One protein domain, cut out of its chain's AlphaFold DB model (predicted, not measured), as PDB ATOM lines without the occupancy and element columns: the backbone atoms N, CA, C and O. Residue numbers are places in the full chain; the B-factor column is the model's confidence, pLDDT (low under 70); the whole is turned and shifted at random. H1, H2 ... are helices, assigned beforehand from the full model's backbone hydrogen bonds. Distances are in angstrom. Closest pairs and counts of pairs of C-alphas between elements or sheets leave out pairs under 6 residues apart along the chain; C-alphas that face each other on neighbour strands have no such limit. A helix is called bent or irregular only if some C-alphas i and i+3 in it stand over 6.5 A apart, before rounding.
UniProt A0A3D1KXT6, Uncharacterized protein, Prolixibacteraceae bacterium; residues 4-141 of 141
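Overview. This is residues 4 to 141 of the 141 residues of an uncharacterized protein of Prolixibacteraceae bacterium (UniProt A0A3D1KXT6). A long kinked helix, H5, runs with H3 and the arm H4a of the bent helix H4 in a loose three-helix bundle, and its last part, residues 132 to 139, sticks out beyond the rest. H3 is in the middle, with H1 slanting over its side away from H4a and H5, while the short arm H4b turns off to meet the first part of H5. The printed part has 138 residues, with five named helices in the order H1, H2, H3, H4, H5 and no named strand; the class is all helix. The whole is loose, with a radius of gyration of the C-alphas of 17.9 A, and elongated, spanning 60 by 35 by 23 A.

Along the chain. H5, residues 104 to 139, measures 50.9 A from C-alpha 104 at (129.082, 108.062, 140.355) to C-alpha 139 at (139.229, 143.958, 174.997). It has a kink of 36 degrees near residue 120 and is neither bent nor irregular, but only just: C-alphas 118 and 121 are 6.4 A apart. H4, residues 67 to 94, was assigned as one helix by its hydrogen bonds but is bent, with C-alphas 84 and 87 7.4 A apart; its arms are H4a, residues 67 to 84, 26.1 A, and H4b, residues 87 to 94. H3, residues 40 to 60, measures 30.1 A. H1, residues 4 to 25, measures 31.2 A from C-alpha 4 at (163.834, 122.633, 163.051), and H2 is residues 27 to 31.

Arrangement. H3, H4a and H5 form an up-and-down bundle, each running against the one before it in the chain. H5 touches H3 with residues 117 to 125 alone, the same way at a shallow tilt of 20 degrees; the closest C-alphas, of Met 56 and Pro 121, are 6.1 A apart. H5 touches H4a at Leu 76 and Pro 121, the closest C-alphas, 6.2 A apart, with its residues 117 to 124 alone. H3 and H4a form a hairpin at a shallow tilt of 11 degrees, closest at the C-alphas of Val 50 and Ala 83, 5.0 A. H4b and H5 form another at a steep tilt of 42 degrees, closest at the C-alphas of Leu 93 and Arg 106, 5.8 A. H1 touches H3, opposite ways at a steep tilt of 38 degrees, with the C-alphas of Leu 12 and Ala 51 closest at 5.6 A. H2 touches H3, with the C-alphas of Leu 30 and Gly 41 closest at 3.9 A. H1 is apart from H4a, H4b and H5. Every O i to N i+4 pair is within hydrogen-bond range in H1, H3, H4a and H4b; the count is 30 of 32 in H5 and 0 of 1 in H2, where 2 of 2 O i to N i+3 pairs are.

Size, cuts and confidence. The two C-alphas farthest apart, of Arg 36 and Lys 141, are 62.5 A apart. Residues 62 to 67 and 132 to 141 stand free; the body without them spans 43 by 34 by 22 A. The printed part has no cut, and no link is long. The mean pLDDT of the printed part is 87.4; residues 62 to 65 and 140 to 141 are under 70.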
ATOM      1  N   PRO A   4     164.350 123.809 163.763       74.19
ATOM      2  CA  PRO A   4     163.834 122.633 163.051       74.19
ATOM      3  C   PRO A   4     162.412 122.821 162.502       74.19
ATOM      4  O   PRO A   4     162.109 122.364 161.407       74.19
ATOM      5  N   GLU A   5     161.543 123.542 163.216       73.31
ATOM      6  CA  GLU A   5     160.176 123.820 162.756       73.31
ATOM      7  C   GLU A   5     160.196 124.731 161.525       73.31
ATOM      8  O   GLU A   5     159.410 124.532 160.602       73.31
ATOM      9  N   LYS A   6     161.105 125.719 161.494       75.88
ATOM     10  CA  LYS A   6     161.280 126.614 160.342       75.88
ATOM     11  C   LYS A   6     161.745 125.844 159.112       75.88
ATOM     12  O   LYS A   6     161.160 126.023 158.053       75.88
ATOM     13  N   LEU A   7     162.748 124.978 159.261       80.00
ATOM     14  CA  LEU A   7     163.253 124.148 158.165       80.00
ATOM     15  C   LEU A   7     162.170 123.204 157.627       80.00
ATOM     16  O   LEU A   7     162.017 123.082 156.417       80.00
ATOM     17  N   PHE A   8     161.369 122.616 158.517       77.00
ATOM     18  CA  PHE A   8     160.234 121.778 158.134       77.00
ATOM     19  C   PHE A   8     159.125 122.567 157.418       77.00
ATOM     20  O   PHE A   8     158.568 122.110 156.428       77.00
ATOM     21  N   ALA A   9     158.817 123.786 157.862       77.50
ATOM     22  CA  ALA A   9     157.858 124.636 157.158       77.50
ATOM     23  C   ALA A   9     158.371 125.055 155.770       77.50
ATOM     24  O   ALA A   9     157.605 125.045 154.811       77.50
ATOM     25  N   ILE A  10     159.661 125.389 155.657       83.38
ATOM     26  CA  ILE A  10     160.301 125.720 154.379       83.38
ATOM     27  C   ILE A  10     160.231 124.520 153.435       83.38
ATOM     28  O   ILE A  10     159.826 124.694 152.293       83.38
ATOM     29  N   SER A  11     160.548 123.307 153.899       77.94
ATOM     30  CA  SER A  11     160.474 122.118 153.043       77.94
ATOM     31  C   SER A  11     159.049 121.846 152.557       77.94
ATOM     32  O   SER A  11     158.862 121.581 151.373       77.94
ATOM     33  N   LEU A  12     158.034 121.989 153.418       80.56
ATOM     34  CA  LEU A  12     156.630 121.824 153.021       80.56
ATOM     35  C   LEU A  12     156.186 122.870 151.994       80.56
ATOM     36  O   LEU A  12     155.532 122.527 151.012       80.56
ATOM     37  N   ILE A  13     156.558 124.136 152.194       81.12
ATOM     38  CA  ILE A  13     156.248 125.210 151.244       81.12
ATOM     39  C   ILE A  13     156.947 124.952 149.906       81.12
ATOM     40  O   ILE A  13     156.315 125.082 148.860       81.12
ATOM     41  N   SER A  14     158.208 124.520 149.925       80.12
ATOM     42  CA  SER A  14     158.938 124.146 148.712       80.12
ATOM     43  C   SER A  14     158.271 122.988 147.972       80.12
ATOM     44  O   SER A  14     158.169 123.049 146.752       80.12
ATOM     45  N   VAL A  15     157.757 121.973 148.680       80.62
ATOM     46  CA  VAL A  15     156.978 120.879 148.069       80.62
ATOM     47  C   VAL A  15     155.717 121.421 147.399       80.62
ATOM     48  O   VAL A  15     155.423 121.033 146.269       80.62
ATOM     49  N   ILE A  16     154.999 122.349 148.040       81.12
ATOM     50  CA  ILE A  16     153.797 122.965 147.462       81.12
ATOM     51  C   ILE A  16     154.137 123.741 146.187       81.12
ATOM     52  O   ILE A  16     153.527 123.509 145.146       81.12
ATOM     53  N   ILE A  17     155.138 124.622 146.250       83.81
ATOM     54  CA  ILE A  17     155.565 125.440 145.108       83.81
ATOM     55  C   ILE A  17     156.054 124.551 143.966       83.81
ATOM     56  O   ILE A  17     155.616 124.720 142.833       83.81
ATOM     57  N   PHE A  18     156.916 123.573 144.252       83.75
ATOM     58  CA  PHE A  18     157.420 122.646 143.244       83.75
ATOM     59  C   PHE A  18     156.285 121.876 142.566       83.75
ATOM     60  O   PHE A  18     156.245 121.790 141.344       83.75
ATOM     61  N   SER A  19     155.319 121.385 143.343       78.94
ATOM     62  CA  SER A  19     154.162 120.668 142.801       78.94
ATOM     63  C   SER A  19     153.318 121.549 141.877       78.94
ATOM     64  O   SER A  19     152.902 121.097 140.813       78.94
ATOM     65  N   LEU A  20     153.108 122.820 142.242       82.25
ATOM     66  CA  LEU A  20     152.417 123.796 141.395       82.25
ATOM     67  C   LEU A  20     153.201 124.093 140.110       82.25
ATOM     68  O   LEU A  20     152.608 124.173 139.039       82.25
ATOM     69  N   LEU A  21     154.528 124.214 140.192       84.38
ATOM     70  CA  LEU A  21     155.378 124.427 139.019       84.38
ATOM     71  C   LEU A  21     155.337 123.228 138.065       84.38
ATOM     72  O   LEU A  21     155.175 123.417 136.862       84.38
ATOM     73  N   VAL A  22     155.425 121.998 138.579       81.62
ATOM     74  CA  VAL A  22     155.289 120.789 137.749       81.62
ATOM     75  C   VAL A  22     153.910 120.745 137.097       81.62
ATOM     76  O   VAL A  22     153.815 120.487 135.901       81.62
ATOM     77  N   PHE A  23     152.851 121.064 137.845       79.56
ATOM     78  CA  PHE A  23     151.492 121.112 137.309       79.56
ATOM     79  C   PHE A  23     151.336 122.120 136.162       79.56
ATOM     80  O   PHE A  23     150.718 121.798 135.151       79.56
ATOM     81  N   LEU A  24     151.924 123.315 136.284       82.94
ATOM     82  CA  LEU A  24     151.791 124.376 135.281       82.94
ATOM     83  C   LEU A  24     152.688 124.177 134.050       82.94
ATOM     84  O   LEU A  24     152.269 124.493 132.941       82.94
ATOM     85  N   PHE A  25     153.912 123.673 134.229       82.88
ATOM     86  CA  PHE A  25     154.926 123.656 133.165       82.88
ATOM     87  C   PHE A  25     155.234 122.262 132.605       82.88
ATOM     88  O   PHE A  25     155.809 122.159 131.521       82.88
ATOM     89  N   LYS A  26     154.893 121.189 133.329       83.12
ATOM     90  CA  LYS A  26     155.248 119.797 132.999       83.12
ATOM     91  C   LYS A  26     154.141 118.810 133.391       83.12
ATOM     92  O   LYS A  26     154.405 117.776 133.999       83.12
ATOM     93  N   ALA A  27     152.894 119.102 133.018       79.06
ATOM     94  CA  ALA A  27     151.740 118.256 133.344       79.06
ATOM     95  C   ALA A  27     151.889 116.793 132.866       79.06
ATOM     96  O   ALA A  27     151.449 115.875 133.553       79.06
ATOM     97  N   GLU A  28     152.584 116.557 131.748       84.00
ATOM     98  CA  GLU A  28     152.952 115.221 131.244       84.00
ATOM     99  C   GLU A  28     153.758 114.377 132.249       84.00
ATOM    100  O   GLU A  28     153.660 113.152 132.269       84.00
ATOM    101  N   TRP A  29     154.529 115.005 133.141       83.56
ATOM    102  CA  TRP A  29     155.296 114.271 134.148       83.56
ATOM    103  C   TRP A  29     154.400 113.698 135.239       83.56
ATOM    104  O   TRP A  29     154.758 112.704 135.863       83.56
ATOM    105  N   LEU A  30     153.213 114.275 135.440       82.50
ATOM    106  CA  LEU A  30     152.244 113.797 136.422       82.50
ATOM    107  C   LEU A  30     151.600 112.470 135.998       82.50
ATOM    108  O   LEU A  30     151.107 111.734 136.851       82.50
ATOM    109  N   THR A  31     151.622 112.130 134.707       83.38
ATOM    110  CA  THR A  31     151.064 110.866 134.205       83.38
ATOM    111  C   THR A  31     152.077 109.723 134.191       83.38
ATOM    112  O   THR A  31     151.691 108.577 133.974       83.38
ATOM    113  N   ILE A  32     153.364 110.003 134.437       86.12
ATOM    114  CA  ILE A  32     154.406 108.971 134.500       86.12
ATOM    115  C   ILE A  32     154.101 108.033 135.672       86.12
ATOM    116  O   ILE A  32     153.907 108.476 136.803       86.12
ATOM    117  N   GLY A  33     154.046 106.729 135.406       85.19
ATOM    118  CA  GLY A  33     153.845 105.713 136.435       85.19
ATOM    119  C   GLY A  33     155.144 105.374 137.165       85.19
ATOM    120  O   GLY A  33     156.175 105.152 136.536       85.19
ATOM    121  N   ILE A  34     155.082 105.271 138.490       83.44
ATOM    122  CA  ILE A  34     156.146 104.738 139.345       83.44
ATOM    123  C   ILE A  34     155.654 103.424 139.972       83.44
ATOM    124  O   ILE A  34     154.520 103.329 140.449       83.44
ATOM    125  N   GLY A  35     156.504 102.394 140.007       78.00
ATOM    126  CA  GLY A  35     156.201 101.126 140.681       78.00
ATOM    127  C   GLY A  35     154.963 100.419 140.112       78.00
ATOM    128  O   GLY A  35     154.897 100.152 138.916       78.00
ATOM    129  N   ARG A  36     153.969 100.113 140.963       71.00
ATOM    130  CA  ARG A  36     152.702  99.434 140.596       71.00
ATOM    131  C   ARG A  36     151.718 100.354 139.852       71.00
ATOM    132  O   ARG A  36     150.548 100.430 140.220       71.00
ATOM    133  N   SER A  37     152.203 101.086 138.853       82.94
ATOM    134  CA  SER A  37     151.408 102.043 138.073       82.94
ATOM    135  C   SER A  37     150.833 103.197 138.902       82.94
ATOM    136  O   SER A  37     149.771 103.710 138.568       82.94
ATOM    137  N   LEU A  38     151.512 103.615 139.979       87.50
ATOM    138  CA  LEU A  38     151.148 104.821 140.725       87.50
ATOM    139  C   LEU A  38     151.579 106.050 139.917       87.50
ATOM    140  O   LEU A  38     152.786 106.243 139.766       87.50
ATOM    141  N   PRO A  39     150.662 106.891 139.407       91.94
ATOM    142  CA  PRO A  39     151.068 108.099 138.703       91.94
ATOM    143  C   PRO A  39     151.815 109.044 139.646       91.94
ATOM    144  O   PRO A  39     151.411 109.231 140.799       91.94
ATOM    145  N   VAL A  40     152.872 109.689 139.149       89.19
ATOM    146  CA  VAL A  40     153.591 110.758 139.865       89.19
ATOM    147  C   VAL A  40     152.607 111.813 140.361       89.19
ATOM    148  O   VAL A  40     152.723 112.273 141.491       89.19
ATOM    149  N   GLY A  41     151.598 112.149 139.555       87.94
ATOM    150  CA  GLY A  41     150.540 113.087 139.906       87.94
ATOM    151  C   GLY A  41     149.785 112.685 141.161       87.94
ATOM    152  O   GLY A  41     149.610 113.510 142.050       87.94
ATOM    153  N   THR A  42     149.433 111.408 141.297       91.25
ATOM    154  CA  THR A  42     148.778 110.896 142.503       91.25
ATOM    155  C   THR A  42     149.675 111.037 143.730       91.25
ATOM    156  O   THR A  42     149.214 111.480 144.783       91.25
ATOM    157  N   LEU A  43     150.961 110.698 143.601       90.44
ATOM    158  CA  LEU A  43     151.923 110.844 144.694       90.44
ATOM    159  C   LEU A  43     152.088 112.318 145.094       90.44
ATOM    160  O   LEU A  43     152.055 112.644 146.279       90.44
ATOM    161  N   VAL A  44     152.207 113.210 144.110       89.69
ATOM    162  CA  VAL A  44     152.310 114.659 144.309       89.69
ATOM    163  C   VAL A  44     151.059 115.206 144.998       89.69
ATOM    164  O   VAL A  44     151.180 115.900 146.005       89.69
ATOM    165  N   SER A  45     149.859 114.857 144.529       90.62
ATOM    166  CA  SER A  45     148.598 115.259 145.164       90.62
ATOM    167  C   SER A  45     148.493 114.753 146.600       90.62
ATOM    168  O   SER A  45     148.074 115.495 147.485       90.62
ATOM    169  N   TRP A  46     148.920 113.520 146.866       93.56
ATOM    170  CA  TRP A  46     148.912 112.968 148.217       93.56
ATOM    171  C   TRP A  46     149.863 113.728 149.144       93.56
ATOM    172  O   TRP A  46     149.463 114.160 150.228       93.56
ATOM    173  N   LEU A  47     151.099 113.972 148.698       91.00
ATOM    174  CA  LEU A  47     152.069 114.769 149.444       91.00
ATOM    175  C   LEU A  47     151.570 116.198 149.675       91.00
ATOM    176  O   LEU A  47     151.740 116.716 150.774       91.00
ATOM    177  N   LEU A  48     150.908 116.813 148.692       90.50
ATOM    178  CA  LEU A  48     150.287 118.133 148.822       90.50
ATOM    179  C   LEU A  48     149.202 118.163 149.900       90.50
ATOM    180  O   LEU A  48     149.205 119.069 150.732       90.50
ATOM    181  N   VAL A  49     148.298 117.181 149.920       93.00
ATOM    182  CA  VAL A  49     147.215 117.096 150.916       93.00
ATOM    183  C   VAL A  49     147.788 116.943 152.331       93.00
ATOM    184  O   VAL A  49     147.360 117.638 153.257       93.00
ATOM    185  N   VAL A  50     148.813 116.102 152.501       93.19
ATOM    186  CA  VAL A  50     149.527 115.943 153.781       93.19
ATOM    187  C   VAL A  50     150.263 117.223 154.168       93.19
ATOM    188  O   VAL A  50     150.156 117.682 155.310       93.19
ATOM    189  N   ALA A  51     150.985 117.824 153.222       90.12
ATOM    190  CA  ALA A  51     151.763 119.028 153.458       90.12
ATOM    191  C   ALA A  51     150.874 120.201 153.865       90.12
ATOM    192  O   ALA A  51     151.172 120.895 154.835       90.12
ATOM    193  N   PHE A  52     149.744 120.372 153.183       89.69
ATOM    194  CA  PHE A  52     148.741 121.375 153.503       89.69
ATOM    195  C   PHE A  52     148.233 121.236 154.946       89.69
ATOM    196  O   PHE A  52     148.281 122.201 155.714       89.69
ATOM    197  N   ALA A  53     147.820 120.031 155.354       92.75
ATOM    198  CA  ALA A  53     147.353 119.780 156.717       92.75
ATOM    199  C   ALA A  53     148.443 120.070 157.769       92.75
ATOM    200  O   ALA A  53     148.167 120.676 158.810       92.75
ATOM    201  N   ALA A  54     149.693 119.689 157.487       90.88
ATOM    202  CA  ALA A  54     150.829 119.934 158.370       90.88
ATOM    203  C   ALA A  54     151.161 121.430 158.501       90.88
ATOM    204  O   ALA A  54     151.331 121.926 159.618       90.88
ATOM    205  N   VAL A  55     151.200 122.171 157.387       89.12
ATOM    206  CA  VAL A  55     151.425 123.627 157.383       89.12
ATOM    207  C   VAL A  55     150.359 124.337 158.213       89.12
ATOM    208  O   VAL A  55     150.698 125.183 159.041       89.12
ATOM    209  N   MET A  56     149.087 123.959 158.068       89.00
ATOM    210  CA  MET A  56     147.995 124.567 158.835       89.00
ATOM    211  C   MET A  56     148.161 124.372 160.347       89.00
ATOM    212  O   MET A  56     147.993 125.324 161.111       89.00
ATOM    213  N   LEU A  57     148.587 123.186 160.794       90.44
ATOM    214  CA  LEU A  57     148.913 122.945 162.203       90.44
ATOM    215  C   LEU A  57     150.086 123.814 162.691       90.44
ATOM    216  O   LEU A  57     150.024 124.375 163.788       90.44
ATOM    217  N   LEU A  58     151.145 123.952 161.889       87.69
ATOM    218  CA  LEU A  58     152.311 124.772 162.242       87.69
ATOM    219  C   LEU A  58     151.959 126.258 162.360       87.69
ATOM    220  O   LEU A  58     152.437 126.936 163.275       87.69
ATOM    221  N   LEU A  59     151.117 126.764 161.456       84.25
ATOM    222  CA  LEU A  59     150.626 128.141 161.494       84.25
ATOM    223  C   LEU A  59     149.736 128.382 162.721       84.25
ATOM    224  O   LEU A  59     149.839 129.434 163.355       84.25
ATOM    225  N   PHE A  60     148.923 127.393 163.101       84.00
ATOM    226  CA  PHE A  60     148.006 127.476 164.237       84.00
ATOM    227  C   PHE A  60     148.707 127.494 165.609       84.00
ATOM    228  O   PHE A  60     148.240 128.134 166.554       84.00
ATOM    229  N   ASN A  61     149.858 126.829 165.755       72.31
ATOM    230  CA  ASN A  61     150.464 126.562 167.067       72.31
ATOM    231  C   ASN A  61     151.174 127.772 167.738       72.31
ATOM    232  O   ASN A  61     152.006 127.617 168.634       72.31
ATOM    233  N   ARG A  62     150.862 129.017 167.354       64.00
ATOM    234  CA  ARG A  62     151.524 130.230 167.869       64.00
ATOM    235  C   ARG A  62     150.789 130.815 169.091       64.00
ATOM    236  O   ARG A  62     149.845 131.569 168.946       64.00
ATOM    237  N   LYS A  63     151.262 130.445 170.295       64.06
ATOM    238  CA  LYS A  63     151.065 131.058 171.645       64.06
ATOM    239  C   LYS A  63     149.639 131.210 172.236       64.06
ATOM    240  O   LYS A  63     148.654 131.340 171.522       64.06
ATOM    241  N   ALA A  64     149.590 131.139 173.575       59.19
ATOM    242  CA  ALA A  64     148.443 131.035 174.498       59.19
ATOM    243  C   ALA A  64     147.644 129.723 174.400       59.19
ATOM    244  O   ALA A  64     147.149 129.378 173.332       59.19
ATOM    245  N   GLU A  65     147.529 128.989 175.509       64.62
ATOM    246  CA  GLU A  65     146.707 127.782 175.620       64.62
ATOM    247  C   GLU A  65     145.359 128.129 176.254       64.62
ATOM    248  O   GLU A  65     145.281 128.703 177.333       64.62
ATOM    249  N   ASN A  66     144.278 127.784 175.564       80.00
ATOM    250  CA  ASN A  66     142.938 127.752 176.134       80.00
ATOM    251  C   ASN A  66     142.244 126.463 175.666       80.00
ATOM    252  O   ASN A  66     142.708 125.814 174.722       80.00
ATOM    253  N   ARG A  67     141.143 126.068 176.322       86.56
ATOM    254  CA  ARG A  67     140.428 124.816 175.997       86.56
ATOM    255  C   ARG A  67     140.043 124.731 174.512       86.56
ATOM    256  O   ARG A  67     140.220 123.680 173.905       86.56
ATOM    257  N   VAL A  68     139.608 125.848 173.921       86.00
ATOM    258  CA  VAL A  68     139.232 125.937 172.499       86.00
ATOM    259  C   VAL A  68     140.423 125.628 171.593       86.00
ATOM    260  O   VAL A  68     140.327 124.793 170.703       86.00
ATOM    261  N   LYS A  69     141.583 126.230 171.854       86.25
ATOM    262  CA  LYS A  69     142.799 125.988 171.082       86.25
ATOM    263  C   LYS A  69     143.266 124.540 171.207       86.25
ATOM    264  O   LYS A  69     143.693 123.964 170.216       86.25
ATOM    265  N   ARG A  70     143.162 123.929 172.393       89.00
ATOM    266  CA  ARG A  70     143.502 122.508 172.581       89.00
ATOM    267  C   ARG A  70     142.616 121.603 171.722       89.00
ATOM    268  O   ARG A  70     143.142 120.697 171.081       89.00
ATOM    269  N   PHE A  71     141.311 121.882 171.678       91.50
ATOM    270  CA  PHE A  71     140.366 121.178 170.810       91.50
ATOM    271  C   PHE A  71     140.721 121.355 169.327       91.50
ATOM    272  O   PHE A  71     140.947 120.366 168.640       91.50
ATOM    273  N   LEU A  72     140.901 122.595 168.862       91.31
ATOM    274  CA  LEU A  72     141.257 122.893 167.467       91.31
ATOM    275  C   LEU A  72     142.602 122.265 167.046       91.31
ATOM    276  O   LEU A  72     142.719 121.716 165.953       91.31
ATOM    277  N   THR A  73     143.608 122.268 167.927       92.06
ATOM    278  CA  THR A  73     144.883 121.571 167.694       92.06
ATOM    279  C   THR A  73     144.682 120.063 167.553       92.06
ATOM    280  O   THR A  73     145.312 119.441 166.698       92.06
ATOM    281  N   ALA A  74     143.829 119.451 168.382       93.06
ATOM    282  CA  ALA A  74     143.513 118.029 168.268       93.06
ATOM    283  C   ALA A  74     142.806 117.721 166.939       93.06
ATOM    284  O   ALA A  74     143.200 116.777 166.256       93.06
ATOM    285  N   THR A  75     141.856 118.562 166.522       94.75
ATOM    286  CA  THR A  75     141.192 118.466 165.213       94.75
ATOM    287  C   THR A  75     142.201 118.490 164.063       94.75
ATOM    288  O   THR A  75     142.157 117.624 163.195       94.75
ATOM    289  N   LEU A  76     143.163 119.418 164.076       94.44
ATOM    290  CA  LEU A  76     144.204 119.496 163.043       94.44
ATOM    291  C   LEU A  76     145.130 118.271 163.039       94.44
ATOM    292  O   LEU A  76     145.503 117.793 161.970       94.44
ATOM    293  N   LYS A  77     145.477 117.722 164.211       95.06
ATOM    294  CA  LYS A  77     146.271 116.484 164.306       95.06
ATOM    295  C   LYS A  77     145.533 115.281 163.714       95.06
ATOM    296  O   LYS A  77     146.137 114.513 162.972       95.06
ATOM    297  N   ILE A  78     144.237 115.146 164.002       96.56
ATOM    298  CA  ILE A  78     143.386 114.111 163.397       96.56
ATOM    299  C   ILE A  78     143.322 114.315 161.879       96.56
ATOM    300  O   ILE A  78     143.459 113.353 161.128       96.56
ATOM    301  N   ASN A  79     143.203 115.561 161.411       96.44
ATOM    302  CA  ASN A  79     143.187 115.854 159.980       96.44
ATOM    303  C   ASN A  79     144.485 115.456 159.267       96.44
ATOM    304  O   ASN A  79     144.428 114.975 158.142       96.44
ATOM    305  N   ILE A  80     145.651 115.609 159.905       95.88
ATOM    306  CA  ILE A  80     146.924 115.119 159.347       95.88
ATOM    307  C   ILE A  80     146.895 113.597 159.189       95.88
ATOM    308  O   ILE A  80     147.335 113.091 158.161       95.88
ATOM    309  N   ALA A  81     146.352 112.866 160.165       96.75
ATOM    310  CA  ALA A  81     146.203 111.417 160.046       96.75
ATOM    311  C   ALA A  81     145.266 111.043 158.884       96.75
ATOM    312  O   ALA A  81     145.601 110.163 158.095       96.75
ATOM    313  N   LEU A  82     144.144 111.758 158.723       97.12
ATOM    314  CA  LEU A  82     143.232 111.578 157.587       97.12
ATOM    315  C   LEU A  82     143.911 111.889 156.245       97.12
ATOM    316  O   LEU A  82     143.782 111.112 155.306       97.12
ATOM    317  N   ALA A  83     144.679 112.975 156.167       96.69
ATOM    318  CA  ALA A  83     145.468 113.332 154.993       96.69
ATOM    319  C   ALA A  83     146.532 112.270 154.666       96.69
ATOM    320  O   ALA A  83     146.740 111.934 153.502       96.69
ATOM    321  N   ALA A  84     147.182 111.694 155.683       96.38
ATOM    322  CA  ALA A  84     148.181 110.644 155.499       96.38
ATOM    323  C   ALA A  84     147.572 109.371 154.897       96.38
ATOM    324  O   ALA A  84     148.197 108.753 154.042       96.38
ATOM    325  N   VAL A  85     146.340 109.012 155.272       97.19
ATOM    326  CA  VAL A  85     145.642 107.845 154.702       97.19
ATOM    327  C   VAL A  85     144.819 108.163 153.447       97.19
ATOM    328  O   VAL A  85     144.280 107.243 152.833       97.19
ATOM    329  N   TRP A  86     144.749 109.431 153.024       97.50
ATOM    330  CA  TRP A  86     143.887 109.884 151.927       97.50
ATOM    331  C   TRP A  86     144.113 109.120 150.618       97.50
ATOM    332  O   TRP A  86     143.146 108.707 149.974       97.50
ATOM    333  N   GLY A  87     145.369 108.873 150.235       94.81
ATOM    334  CA  GLY A  87     145.680 108.134 149.008       94.81
ATOM    335  C   GLY A  87     145.235 106.671 149.059       94.81
ATOM    336  O   GLY A  87     144.708 106.160 148.073       94.81
ATOM    337  N   PHE A  88     145.349 106.012 150.218       95.50
ATOM    338  CA  PHE A  88     144.848 104.645 150.403       95.50
ATOM    339  C   PHE A  88     143.321 104.581 150.330       95.50
ATOM    340  O   PHE A  88     142.779 103.715 149.650       95.50
ATOM    341  N   VAL A  89     142.616 105.515 150.978       96.31
ATOM    342  CA  VAL A  89     141.148 105.603 150.884       96.31
ATOM    343  C   VAL A  89     140.720 105.843 149.435       96.31
ATOM    344  O   VAL A  89     139.808 105.186 148.936       96.31
ATOM    345  N   SER A  90     141.425 106.724 148.724       95.50
ATOM    346  CA  SER A  90     141.176 107.008 147.307       95.50
ATOM    347  C   SER A  90     141.398 105.775 146.421       95.50
ATOM    348  O   SER A  90     140.584 105.499 145.538       95.50
ATOM    349  N   PHE A  91     142.438 104.978 146.695       94.44
ATOM    350  CA  PHE A  91     142.676 103.697 146.027       94.44
ATOM    351  C   PHE A  91     141.551 102.690 146.298       94.44
ATOM    352  O   PHE A  91     141.060 102.066 145.364       94.44
ATOM    353  N   LEU A  92     141.088 102.556 147.546       94.69
ATOM    354  CA  LEU A  92     139.994 101.636 147.890       94.69
ATOM    355  C   LEU A  92     138.675 102.008 147.199       94.69
ATOM    356  O   LEU A  92     137.917 101.125 146.797       94.69
ATOM    357  N   LEU A  93     138.399 103.304 147.038       94.56
ATOM    358  CA  LEU A  93     137.180 103.775 146.377       94.56
ATOM    359  C   LEU A  93     137.236 103.615 144.848       94.56
ATOM    360  O   LEU A  93     136.227 103.271 144.232       94.56
ATOM    361  N   SER A  94     138.394 103.856 144.230       93.44
ATOM    362  CA  SER A  94     138.562 103.823 142.766       93.44
ATOM    363  C   SER A  94     139.010 102.464 142.214       93.44
ATOM    364  O   SER A  94     138.777 102.160 141.047       93.44
ATOM    365  N   GLY A  95     139.649 101.630 143.033       92.81
ATOM    366  CA  GLY A  95     140.251 100.358 142.627       92.81
ATOM    367  C   GLY A  95     141.555 100.499 141.831       92.81
ATOM    368  O   GLY A  95     142.063  99.500 141.330       92.81
ATOM    369  N   ASN A  96     142.097 101.712 141.678       92.31
ATOM    370  CA  ASN A  96     143.338 101.970 140.943       92.31
ATOM    371  C   ASN A  96     144.077 103.204 141.489       92.31
ATOM    372  O   ASN A  96     143.501 104.053 142.160       92.31
ATOM    373  N   TRP A  97     145.372 103.326 141.192       91.44
ATOM    374  CA  TRP A  97     146.187 104.452 141.664       91.44
ATOM    375  C   TRP A  97     146.002 105.751 140.872       91.44
ATOM    376  O   TRP A  97     146.432 106.807 141.328       91.44
ATOM    377  N   SER A  98     145.345 105.695 139.716       89.94
ATOM    378  CA  SER A  98     145.004 106.882 138.928       89.94
ATOM    379  C   SER A  98     143.715 107.557 139.395       89.94
ATOM    380  O   SER A  98     143.329 108.573 138.830       89.94
ATOM    381  N   PHE A  99     143.042 106.992 140.405       90.81
ATOM    382  CA  PHE A  99     141.746 107.454 140.904       90.81
ATOM    383  C   PHE A  99     140.700 107.609 139.793       90.81
ATOM    384  O   PHE A  99     139.872 108.514 139.810       90.81
ATOM    385  N   ASN A 100     140.713 106.685 138.830       90.62
ATOM    386  CA  ASN A 100     139.677 106.599 137.809       90.62
ATOM    387  C   ASN A 100     138.460 105.877 138.394       90.62
ATOM    388  O   ASN A 100     138.559 104.713 138.782       90.62
ATOM    389  N   PHE A 101     137.316 106.553 138.469       92.56
ATOM    390  CA  PHE A 101     136.097 105.993 139.053       92.56
ATOM    391  C   PHE A 101     135.161 105.476 137.962       92.56
ATOM    392  O   PHE A 101     134.784 106.213 137.056       92.56
ATOM    393  N   SER A 102     134.735 104.219 138.079       84.06
ATOM    394  CA  SER A 102     133.781 103.593 137.154       84.06
ATOM    395  C   SER A 102     132.306 103.851 137.504       84.06
ATOM    396  O   SER A 102     131.426 103.432 136.760       84.06
ATOM    397  N   GLY A 103     132.005 104.536 138.616       83.81
ATOM    398  CA  GLY A 103     130.630 104.803 139.051       83.81
ATOM    399  C   GLY A 103     130.476 106.061 139.910       83.81
ATOM    400  O   GLY A 103     131.342 106.388 140.725       83.81
ATOM    401  N   GLY A 104     129.334 106.743 139.757       87.44
ATOM    402  CA  GLY A 104     129.082 108.062 140.355       87.44
ATOM    403  C   GLY A 104     129.031 108.083 141.886       87.44
ATOM    404  O   GLY A 104     129.510 109.029 142.497       87.44
ATOM    405  N   ILE A 105     128.524 107.027 142.534       93.38
ATOM    406  CA  ILE A 105     128.409 106.994 144.005       93.38
ATOM    407  C   ILE A 105     129.792 107.027 144.666       93.38
ATOM    408  O   ILE A 105     130.030 107.832 145.563       93.38
ATOM    409  N   ARG A 106     130.725 106.179 144.213       93.75
ATOM    410  CA  ARG A 106     132.083 106.116 144.783       93.75
ATOM    411  C   ARG A 106     132.865 107.400 144.519       93.75
ATOM    412  O   ARG A 106     133.590 107.855 145.399       93.75
ATOM    413  N   PHE A 107     132.664 108.001 143.347       94.69
ATOM    414  CA  PHE A 107     133.226 109.304 143.014       94.69
ATOM    415  C   PHE A 107     132.698 110.414 143.933       94.69
ATOM    416  O   PHE A 107     133.488 111.168 144.493       94.69
ATOM    417  N   ASN A 108     131.386 110.465 144.182       96.00
ATOM    418  CA  ASN A 108     130.789 111.442 145.096       96.00
ATOM    419  C   ASN A 108     131.318 111.279 146.526       96.00
ATOM    420  O   ASN A 108     131.695 112.261 147.160       96.00
ATOM    421  N   VAL A 109     131.413 110.040 147.024       95.94
ATOM    422  CA  VAL A 109     132.016 109.752 148.338       95.94
ATOM    423  C   VAL A 109     133.460 110.250 148.395       95.94
ATOM    424  O   VAL A 109     133.847 110.892 149.371       95.94
ATOM    425  N   TRP A 110     134.247 110.009 147.344       96.19
ATOM    426  CA  TRP A 110     135.621 110.499 147.257       96.19
ATOM    427  C   TRP A 110     135.705 112.032 147.243       96.19
ATOM    428  O   TRP A 110     136.559 112.590 147.937       96.19
ATOM    429  N   ILE A 111     134.802 112.719 146.532       95.69
ATOM    430  CA  ILE A 111     134.708 114.187 146.546       95.69
ATOM    431  C   ILE A 111     134.428 114.685 147.962       95.69
ATOM    432  O   ILE A 111     135.166 115.535 148.453       95.69
ATOM    433  N   TYR A 112     133.401 114.160 148.635       96.75
ATOM    434  CA  TYR A 112     133.045 114.612 149.983       96.75
ATOM    435  C   TYR A 112     134.165 114.351 150.985       96.75
ATOM    436  O   TYR A 112     134.480 115.219 151.796       96.75
ATOM    437  N   TYR A 113     134.808 113.187 150.900       96.00
ATOM    438  CA  TYR A 113     135.952 112.856 151.738       96.00
ATOM    439  C   TYR A 113     137.137 113.799 151.491       96.00
ATOM    440  O   TYR A 113     137.697 114.355 152.436       96.00
ATOM    441  N   THR A 114     137.488 114.046 150.229       95.88
ATOM    442  CA  THR A 114     138.586 114.953 149.864       95.88
ATOM    443  C   THR A 114     138.283 116.387 150.290       95.88
ATOM    444  O   THR A 114     139.123 117.040 150.912       95.88
ATOM    445  N   ALA A 115     137.061 116.860 150.036       96.12
ATOM    446  CA  ALA A 115     136.595 118.170 150.469       96.12
ATOM    447  C   ALA A 115     136.663 118.306 151.993       96.12
ATOM    448  O   ALA A 115     137.140 119.320 152.486       96.12
ATOM    449  N   PHE A 116     136.262 117.281 152.744       95.81
ATOM    450  CA  PHE A 116     136.333 117.269 154.204       95.81
ATOM    451  C   PHE A 116     137.773 117.395 154.724       95.81
ATOM    452  O   PHE A 116     138.046 118.249 155.570       95.81
ATOM    453  N   VAL A 117     138.708 116.607 154.177       96.19
ATOM    454  CA  VAL A 117     140.135 116.633 154.561       96.19
ATOM    455  C   VAL A 117     140.782 117.998 154.289       96.19
ATOM    456  O   VAL A 117     141.632 118.451 155.060       96.19
ATOM    457  N   ILE A 118     140.380 118.672 153.209       94.31
ATOM    458  CA  ILE A 118     140.902 119.996 152.836       94.31
ATOM    459  C   ILE A 118     140.189 121.124 153.599       94.31
ATOM    460  O   ILE A 118     140.824 122.094 154.015       94.31
ATOM    461  N   ALA A 119     138.877 121.017 153.814       94.44
ATOM    462  CA  ALA A 119     138.073 122.068 154.426       94.44
ATOM    463  C   ALA A 119     138.308 122.188 155.934       94.44
ATOM    464  O   ALA A 119     138.316 123.306 156.444       94.44
ATOM    465  N   ILE A 120     138.538 121.084 156.659       94.81
ATOM    466  CA  ILE A 120     138.730 121.128 158.118       94.81
ATOM    467  C   ILE A 120     139.829 122.115 158.537       94.81
ATOM    468  O   ILE A 120     139.549 122.975 159.378       94.81
ATOM    469  N   PRO A 121     141.057 122.058 157.983       92.88
ATOM    470  CA  PRO A 121     142.099 123.005 158.352       92.88
ATOM    471  C   PRO A 121     141.717 124.463 158.098       92.88
ATOM    472  O   PRO A 121     142.018 125.324 158.926       92.88
ATOM    473  N   LEU A 122     141.011 124.732 156.994       92.06
ATOM    474  CA  LEU A 122     140.526 126.070 156.655       92.06
ATOM    475  C   LEU A 122     139.476 126.550 157.653       92.06
ATOM    476  O   LEU A 122     139.589 127.661 158.164       92.06
ATOM    477  N   VAL A 123     138.497 125.706 157.984       93.56
ATOM    478  CA  VAL A 123     137.457 126.018 158.971       93.56
ATOM    479  C   VAL A 123     138.089 126.314 160.326       93.56
ATOM    480  O   VAL A 123     137.784 127.343 160.920       93.56
ATOM    481  N   VAL A 124     139.035 125.487 160.785       91.69
ATOM    482  CA  VAL A 124     139.762 125.730 162.042       91.69
ATOM    483  C   VAL A 124     140.471 127.087 162.020       91.69
ATOM    484  O   VAL A 124     140.392 127.842 162.994       91.69
ATOM    485  N   PHE A 125     141.143 127.419 160.915       88.50
ATOM    486  CA  PHE A 125     141.874 128.675 160.781       88.50
ATOM    487  C   PHE A 125     140.936 129.893 160.775       88.50
ATOM    488  O   PHE A 125     141.174 130.856 161.506       88.50
ATOM    489  N   VAL A 126     139.839 129.829 160.015       89.94
ATOM    490  CA  VAL A 126     138.817 130.884 159.942       89.94
ATOM    491  C   VAL A 126     138.128 131.072 161.292       89.94
ATOM    492  O   VAL A 126     138.038 132.201 161.777       89.94
ATOM    493  N   SER A 127     137.701 129.988 161.947       89.25
ATOM    494  CA  SER A 127     137.076 130.049 163.273       89.25
ATOM    495  C   SER A 127     138.009 130.680 164.303       89.25
ATOM    496  O   SER A 127     137.584 131.513 165.101       89.25
ATOM    497  N   TRP A 128     139.296 130.338 164.280       88.31
ATOM    498  CA  TRP A 128     140.264 130.939 165.189       88.31
ATOM    499  C   TRP A 128     140.516 132.418 164.906       88.31
ATOM    500  O   TRP A 128     140.537 133.219 165.841       88.31
ATOM    501  N   GLY A 129     140.648 132.795 163.631       86.62
ATOM    502  CA  GLY A 129     140.739 134.194 163.215       86.62
ATOM    503  C   GLY A 129     139.544 135.010 163.711       86.62
ATOM    504  O   GLY A 129     139.734 136.058 164.328       86.62
ATOM    505  N   ALA A 130     138.326 134.485 163.550       88.50
ATOM    506  CA  ALA A 130     137.107 135.110 164.057       88.50
ATOM    507  C   ALA A 130     137.132 135.282 165.587       88.50
ATOM    508  O   ALA A 130     136.844 136.367 166.090       88.50
ATOM    509  N   ILE A 131     137.552 134.256 166.338       87.56
ATOM    510  CA  ILE A 131     137.674 134.332 167.805       87.56
ATOM    511  C   ILE A 131     138.671 135.420 168.227       87.56
ATOM    512  O   ILE A 131     138.403 136.163 169.174       87.56
ATOM    513  N   LEU A 132     139.819 135.525 167.553       86.25
ATOM    514  CA  LEU A 132     140.816 136.554 167.853       86.25
ATOM    515  C   LEU A 132     140.295 137.964 167.552       86.25
ATOM    516  O   LEU A 132     140.508 138.868 168.361       86.25
ATOM    517  N   LEU A 133     139.589 138.145 166.432       87.94
ATOM    518  CA  LEU A 133     138.974 139.422 166.065       87.94
ATOM    519  C   LEU A 133     137.934 139.861 167.098       87.94
ATOM    520  O   LEU A 133     137.998 140.989 167.583       87.94
ATOM    521  N   ILE A 134     137.041 138.952 167.500       89.19
ATOM    522  CA  ILE A 134     136.029 139.215 168.531       89.19
ATOM    523  C   ILE A 134     136.712 139.627 169.839       89.19
ATOM    524  O   ILE A 134     136.417 140.685 170.386       89.19
ATOM    525  N   ARG A 135     137.693 138.853 170.318       85.62
ATOM    526  CA  ARG A 135     138.417 139.179 171.560       85.62
ATOM    527  C   ARG A 135     139.096 140.544 171.510       85.62
ATOM    528  O   ARG A 135     139.072 141.258 172.504       85.62
ATOM    529  N   LYS A 136     139.681 140.914 170.366       86.75
ATOM    530  CA  LYS A 136     140.312 142.225 170.183       86.75
ATOM    531  C   LYS A 136     139.293 143.367 170.270       86.75
ATOM    532  O   LYS A 136     139.580 144.366 170.916       86.75
ATOM    533  N   ILE A 137     138.114 143.206 169.665       89.69
ATOM    534  CA  ILE A 137     137.036 144.209 169.702       89.69
ATOM    535  C   ILE A 137     136.523 144.418 171.134       89.69
ATOM    536  O   ILE A 137     136.333 145.556 171.553       89.69
ATOM    537  N   PHE A 138     136.334 143.339 171.899       84.50
ATOM    538  CA  PHE A 138     135.807 143.419 173.266       84.50
ATOM    539  C   PHE A 138     136.852 143.801 174.323       84.50
ATOM    540  O   PHE A 138     136.476 144.356 175.342       84.50
ATOM    541  N   SER A 139     138.142 143.544 174.090       76.56
ATOM    542  CA  SER A 139     139.229 143.958 174.997       76.56
ATOM    543  C   SER A 139     139.658 145.421 174.816       76.56
ATOM    544  O   SER A 139     140.477 145.903 175.594       76.56
ATOM    545  N   SER A 140     139.192 146.093 173.759       66.88
ATOM    546  CA  SER A 140     139.482 147.507 173.471       66.88
ATOM    547  C   SER A 140     138.415 148.464 174.023       66.88
ATOM    548  O   SER A 140     138.519 149.669 173.792       66.88
ATOM    549  N   LYS A 141     137.387 147.929 174.686       53.38
ATOM    550  CA  LYS A 141     136.400 148.670 175.474       53.38
ATOM    551  C   LYS A 141     136.725 148.493 176.949       53.38
ATOM    552  O   LYS A 141     136.477 149.460 177.693       53.38
TER     553      LYS A 141